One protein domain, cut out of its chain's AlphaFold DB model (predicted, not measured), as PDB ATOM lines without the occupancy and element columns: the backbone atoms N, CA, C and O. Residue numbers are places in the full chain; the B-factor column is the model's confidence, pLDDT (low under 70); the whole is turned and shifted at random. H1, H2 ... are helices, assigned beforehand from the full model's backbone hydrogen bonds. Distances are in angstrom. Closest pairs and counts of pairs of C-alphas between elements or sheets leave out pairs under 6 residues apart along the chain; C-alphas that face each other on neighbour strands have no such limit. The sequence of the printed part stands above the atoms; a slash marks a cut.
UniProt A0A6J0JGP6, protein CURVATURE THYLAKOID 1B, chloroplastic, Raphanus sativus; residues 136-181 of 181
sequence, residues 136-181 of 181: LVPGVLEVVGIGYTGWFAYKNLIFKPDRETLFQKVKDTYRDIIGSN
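What this domain is: This is residues 136 to 181 of the 181 residues of the protein "protein CURVATURE THYLAKOID 1B, chloroplastic" of Raphanus sativus (UniProt A0A6J0JGP6). Two long helices, H1 and then H2, make a wide, flat V, meeting at a corner near residues 157 to 159, with their far ends spread apart. The space between the arms is empty, and a short tail, residues 179 to 181, follows H2. The printed part has 46 residues with two named helices and no named strand; its class is all helix. It is extended, with a radius of gyration of the C-alphas of 15.0 A and spans of 49 by 25 by 6 A.

Where its parts are: H1, residues 136 to 156, begins at C-alpha 136 (-9.459, -15.225, -3.702) and is 29.1 A long from first to last C-alpha. H2, residues 160 to 178, is 27.6 A long and ends at C-alpha 178 (11.480, 18.500, -13.075).

How they stand to each other: H1 and H2 touch only at the corner by their tight link, H1 with residues 155 to 156 alone and H2 with residues 162 to 166 alone. Their closest C-alphas, those of Asn 156 and Asp 162, are 4.9 A apart. Their lines are about perpendicular, at 74 degrees. Every O i to N i+4 pair is within hydrogen-bond range in H1, and 14 of 15 are in H2.

The domain as a whole: The C-alphas of Leu 136 and Asn 181, the two farthest apart, are 48.8 A from each other. Residues 136 to 152 and 173 to 179 stand free. The printed part has no cut and ends at the chain's last residue, 181. The model's pLDDT is under 70 at residue 136 and residues 180 to 181.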
ATOM      1  N   LEU A 136      -9.192 -15.568  -2.305       68.62
ATOM      2  CA  LEU A 136      -9.459 -15.225  -3.702       68.62
ATOM      3  C   LEU A 136      -9.055 -13.795  -4.060       68.62
ATOM      4  O   LEU A 136      -8.600 -13.586  -5.173       68.62
ATOM      5  N   VAL A 137      -9.188 -12.815  -3.161       76.06
ATOM      6  CA  VAL A 137      -8.774 -11.429  -3.451       76.06
ATOM      7  C   VAL A 137      -7.284 -11.341  -3.808       76.06
ATOM      8  O   VAL A 137      -6.986 -10.757  -4.851       76.06
ATOM      9  N   PRO A 138      -6.347 -11.951  -3.048       77.69
ATOM     10  CA  PRO A 138      -4.944 -11.955  -3.452       77.69
ATOM     11  C   PRO A 138      -4.727 -12.653  -4.804       77.69
ATOM     12  O   PRO A 138      -4.020 -12.106  -5.642       77.69
ATOM     13  N   GLY A 139      -5.399 -13.777  -5.079       80.81
ATOM     14  CA  GLY A 139      -5.274 -14.476  -6.367       80.81
ATOM     15  C   GLY A 139      -5.889 -13.727  -7.558       80.81
ATOM     16  O   GLY A 139      -5.318 -13.700  -8.644       80.81
ATOM     17  N   VAL A 140      -7.036 -13.069  -7.380       87.06
ATOM     18  CA  VAL A 140      -7.694 -12.281  -8.434       87.06
ATOM     19  C   VAL A 140      -6.897 -11.015  -8.724       87.06
ATOM     20  O   VAL A 140      -6.690 -10.695  -9.891       87.06
ATOM     21  N   LEU A 141      -6.402 -10.317  -7.698       87.50
ATOM     22  CA  LEU A 141      -5.533  -9.154  -7.892       87.50
ATOM     23  C   LEU A 141      -4.201  -9.539  -8.543       87.50
ATOM     24  O   LEU A 141      -3.687  -8.767  -9.348       87.50
ATOM     25  N   GLU A 142      -3.674 -10.733  -8.267       89.00
ATOM     26  CA  GLU A 142      -2.486 -11.266  -8.940       89.00
ATOM     27  C   GLU A 142      -2.752 -11.553 -10.422       89.00
ATOM     28  O   GLU A 142      -2.003 -11.085 -11.280       89.00
ATOM     29  N   VAL A 143      -3.851 -12.235 -10.757       94.81
ATOM     30  CA  VAL A 143      -4.236 -12.494 -12.156       94.81
ATOM     31  C   VAL A 143      -4.530 -11.192 -12.903       94.81
ATOM     32  O   VAL A 143      -4.128 -11.043 -14.055       94.81
ATOM     33  N   VAL A 144      -5.186 -10.226 -12.257       94.88
ATOM     34  CA  VAL A 144      -5.423  -8.894 -12.829       94.88
ATOM     35  C   VAL A 144      -4.104  -8.149 -13.023       94.88
ATOM     36  O   VAL A 144      -3.903  -7.557 -14.081       94.88
ATOM     37  N   GLY A 145      -3.188  -8.211 -12.055       95.00
ATOM     38  CA  GLY A 145      -1.861  -7.608 -12.146       95.00
ATOM     39  C   GLY A 145      -1.062  -8.188 -13.308       95.00
ATOM     40  O   GLY A 145      -0.646  -7.449 -14.195       95.00
ATOM     41  N   ILE A 146      -0.928  -9.513 -13.366       96.06
ATOM     42  CA  ILE A 146      -0.218 -10.213 -14.444       96.06
ATOM     43  C   ILE A 146      -0.902  -9.978 -15.795       96.06
ATOM     44  O   ILE A 146      -0.227  -9.691 -16.784       96.06
ATOM     45  N   GLY A 147      -2.232 -10.047 -15.852       97.19
ATOM     46  CA  GLY A 147      -3.005  -9.808 -17.069       97.19
ATOM     47  C   GLY A 147      -2.835  -8.384 -17.592       97.19
ATOM     48  O   GLY A 147      -2.586  -8.186 -18.783       97.19
ATOM     49  N   TYR A 148      -2.890  -7.390 -16.704       96.00
ATOM     50  CA  TYR A 148      -2.683  -5.994 -17.069       96.00
ATOM     51  C   TYR A 148      -1.232  -5.721 -17.467       96.00
ATOM     52  O   TYR A 148      -0.999  -5.081 -18.489       96.00
ATOM     53  N   THR A 149      -0.250  -6.245 -16.729       95.69
ATOM     54  CA  THR A 149       1.171  -6.121 -17.082       95.69
ATOM     55  C   THR A 149       1.471  -6.778 -18.431       95.69
ATOM     56  O   THR A 149       2.143  -6.171 -19.264       95.69
ATOM     57  N   GLY A 150       0.934  -7.973 -18.690       95.56
ATOM     58  CA  GLY A 150       1.074  -8.670 -19.971       95.56
ATOM     59  C   GLY A 150       0.417  -7.912 -21.127       95.56
ATOM     60  O   GLY A 150       1.047  -7.713 -22.165       95.56
ATOM     61  N   TRP A 151      -0.809  -7.415 -20.941       92.56
ATOM     62  CA  TRP A 151      -1.504  -6.596 -21.939       92.56
ATOM     63  C   TRP A 151      -0.786  -5.266 -22.204       92.56
ATOM     64  O   TRP A 151      -0.615  -4.872 -23.360       92.56
ATOM     65  N   PHE A 152      -0.315  -4.596 -21.152       93.25
ATOM     66  CA  PHE A 152       0.443  -3.353 -21.249       93.25
ATOM     67  C   PHE A 152       1.751  -3.562 -22.011       93.25
ATOM     68  O   PHE A 152       2.058  -2.775 -22.907       93.25
ATOM     69  N   ALA A 153       2.491  -4.631 -21.702       93.69
ATOM     70  CA  ALA A 153       3.708  -4.991 -22.419       93.69
ATOM     71  C   ALA A 153       3.418  -5.330 -23.887       93.69
ATOM     72  O   ALA A 153       4.088  -4.825 -24.788       93.69
ATOM     73  N   TYR A 154       2.373  -6.117 -24.148       91.94
ATOM     74  CA  TYR A 154       1.977  -6.478 -25.505       91.94
ATOM     75  C   TYR A 154       1.607  -5.251 -26.343       91.94
ATOM     76  O   TYR A 154       2.075  -5.100 -27.468       91.94
ATOM     77  N   LYS A 155       0.808  -4.339 -25.790       88.69
ATOM     78  CA  LYS A 155       0.364  -3.139 -26.500       88.69
ATOM     79  C   LYS A 155       1.495  -2.122 -26.661       88.69
ATOM     80  O   LYS A 155       1.729  -1.641 -27.758       88.69
ATOM     81  N   ASN A 156       2.209  -1.807 -25.582       87.81
ATOM     82  CA  ASN A 156       3.100  -0.649 -25.565       87.81
ATOM     83  C   ASN A 156       4.570  -0.970 -25.861       87.81
ATOM     84  O   ASN A 156       5.304  -0.065 -26.245       87.81
ATOM     85  N   LEU A 157       5.031  -2.213 -25.666       87.00
ATOM     86  CA  LEU A 157       6.446  -2.570 -25.857       87.00
ATOM     87  C   LEU A 157       6.700  -3.354 -27.156       87.00
ATOM     88  O   LEU A 157       7.769  -3.203 -27.744       87.00
ATOM     89  N   ILE A 158       5.748  -4.169 -27.627       85.12
ATOM     90  CA  ILE A 158       5.928  -4.981 -28.848       85.12
ATOM     91  C   ILE A 158       5.697  -4.156 -30.123       85.12
ATOM     92  O   ILE A 158       6.397  -4.342 -31.121       85.12
ATOM     93  N   PHE A 159       4.753  -3.213 -30.104       85.88
ATOM     94  CA  PHE A 159       4.421  -2.416 -31.283       85.88
ATOM     95  C   PHE A 159       5.323  -1.188 -31.430       85.88
ATOM     96  O   PHE A 159       5.512  -0.386 -30.515       85.88
ATOM     97  N   LYS A 160       5.878  -1.032 -32.641       74.12
ATOM     98  CA  LYS A 160       6.778   0.068 -33.004       74.12
ATOM     99  C   LYS A 160       6.203   1.480 -32.791       74.12
ATOM    100  O   LYS A 160       6.946   2.312 -32.280       74.12
ATOM    101  N   PRO A 161       4.952   1.786 -33.176       82.00
ATOM    102  CA  PRO A 161       4.398   3.116 -32.932       82.00
ATOM    103  C   PRO A 161       4.141   3.362 -31.437       82.00
ATOM    104  O   PRO A 161       4.522   4.403 -30.910       82.00
ATOM    105  N   ASP A 162       3.579   2.383 -30.724       85.50
ATOM    106  CA  ASP A 162       3.166   2.559 -29.329       85.50
ATOM    107  C   ASP A 162       4.355   2.789 -28.384       85.50
ATOM    108  O   ASP A 162       4.297   3.677 -27.530       85.50
ATOM    109  N   ARG A 163       5.486   2.098 -28.590       88.19
ATOM    110  CA  ARG A 163       6.696   2.312 -27.771       88.19
ATOM    111  C   ARG A 163       7.220   3.751 -27.866       88.19
ATOM    112  O   ARG A 163       7.657   4.310 -26.869       88.19
ATOM    113  N   GLU A 164       7.186   4.361 -29.053       90.19
ATOM    114  CA  GLU A 164       7.717   5.707 -29.281       90.19
ATOM    115  C   GLU A 164       6.807   6.732 -28.613       90.19
ATOM    116  O   GLU A 164       7.295   7.626 -27.923       90.19
ATOM    117  N   THR A 165       5.489   6.532 -28.703       89.50
ATOM    118  CA  THR A 165       4.520   7.360 -27.976       89.50
ATOM    119  C   THR A 165       4.651   7.225 -26.460       89.50
ATOM    120  O   THR A 165       4.548   8.227 -25.754       89.50
ATOM    121  N   LEU A 166       4.933   6.024 -25.942       91.19
ATOM    122  CA  LEU A 166       5.170   5.808 -24.516       91.19
ATOM    123  C   LEU A 166       6.450   6.518 -24.074       91.19
ATOM    124  O   LEU A 166       6.426   7.253 -23.090       91.19
ATOM    125  N   PHE A 167       7.552   6.356 -24.811       91.75
ATOM    126  CA  PHE A 167       8.812   7.031 -24.496       91.75
ATOM    127  C   PHE A 167       8.689   8.554 -24.540       91.75
ATOM    128  O   PHE A 167       9.283   9.219 -23.691       91.75
ATOM    129  N   GLN A 168       7.935   9.107 -25.495       94.12
ATOM    130  CA  GLN A 168       7.668  10.545 -25.528       94.12
ATOM    131  C   GLN A 168       6.848  10.976 -24.316       94.12
ATOM    132  O   GLN A 168       7.302  11.840 -23.580       94.12
ATOM    133  N   LYS A 169       5.746  10.283 -23.998       93.19
ATOM    134  CA  LYS A 169       4.952  10.575 -22.791       93.19
ATOM    135  C   LYS A 169       5.790  10.549 -21.515       93.19
ATOM    136  O   LYS A 169       5.671  11.450 -20.697       93.19
ATOM    137  N   VAL A 170       6.666   9.557 -21.351       94.62
ATOM    138  CA  VAL A 170       7.559   9.478 -20.183       94.62
ATOM    139  C   VAL A 170       8.529  10.662 -20.142       94.62
ATOM    140  O   VAL A 170       8.735  11.235 -19.074       94.62
ATOM    141  N   LYS A 171       9.113  11.057 -21.281       93.62
ATOM    142  CA  LYS A 171      10.002  12.229 -21.367       93.62
ATOM    143  C   LYS A 171       9.263  13.532 -21.088       93.62
ATOM    144  O   LYS A 171       9.806  14.378 -20.386       93.62
ATOM    145  N   ASP A 172       8.055  13.676 -21.612       94.88
ATOM    146  CA  ASP A 172       7.221  14.858 -21.427       94.88
ATOM    147  C   ASP A 172       6.818  14.990 -19.957       94.88
ATOM    148  O   ASP A 172       7.056  16.032 -19.358       94.88
ATOM    149  N   THR A 173       6.344  13.908 -19.330       94.81
ATOM    150  CA  THR A 173       6.055  13.880 -17.887       94.81
ATOM    151  C   THR A 173       7.301  14.159 -17.046       94.81
ATOM    152  O   THR A 173       7.228  14.881 -16.058       94.81
ATOM    153  N   TYR A 174       8.465  13.630 -17.428       94.19
ATOM    154  CA  TYR A 174       9.714  13.912 -16.719       94.19
ATOM    155  C   TYR A 174      10.100  15.394 -16.805       94.19
ATOM    156  O   TYR A 174      10.461  15.995 -15.794       94.19
ATOM    157  N   ARG A 175       9.996  15.997 -17.996       93.94
ATOM    158  CA  ARG A 175      10.251  17.430 -18.213       93.94
ATOM    159  C   ARG A 175       9.252  18.311 -17.466       93.94
ATOM    160  O   ARG A 175       9.650  19.352 -16.954       93.94
ATOM    161  N   ASP A 176       7.996  17.887 -17.394       93.94
ATOM    162  CA  ASP A 176       6.930  18.589 -16.679       93.94
ATOM    163  C   ASP A 176       7.175  18.589 -15.160       93.94
ATOM    164  O   ASP A 176       7.120  19.633 -14.518       93.94
ATOM    165  N   ILE A 177       7.563  17.440 -14.588       93.25
ATOM    166  CA  ILE A 177       7.807  17.304 -13.141       93.25
ATOM    167  C   ILE A 177       9.086  18.025 -12.692       93.25
ATOM    168  O   ILE A 177       9.103  18.635 -11.625       93.25
ATOM    169  N   ILE A 178      10.175  17.928 -13.461       89.75
ATOM    170  CA  ILE A 178      11.480  18.500 -13.075       89.75
ATOM    171  C   ILE A 178      11.640  19.965 -13.489       89.75
ATOM    172  O   ILE A 178      12.564  20.634 -13.028       89.75
ATOM    173  N   GLY A 179      10.708  20.484 -14.287       76.75
ATOM    174  CA  GLY A 179      10.830  21.789 -14.906       76.75
ATOM    175  C   GLY A 179      11.845  21.721 -16.040       76.75
ATOM    176  O   GLY A 179      13.040  21.514 -15.834       76.75
ATOM    177  N   SER A 180      11.361  21.882 -17.268       69.31
ATOM    178  CA  SER A 180      12.221  22.029 -18.437       69.31
ATOM    179  C   SER A 180      13.013  23.331 -18.296       69.31
ATOM    180  O   SER A 180      12.458  24.405 -18.519       69.31
ATOM    181  N   ASN A 181      14.285  23.241 -17.903       57.94
ATOM    182  CA  ASN A 181      15.246  24.327 -18.085       57.94
ATOM    183  C   ASN A 181      15.898  24.207 -19.461       57.94
ATOM    184  O   ASN A 181      16.344  23.082 -19.795       57.94
TER     185      ASN A 181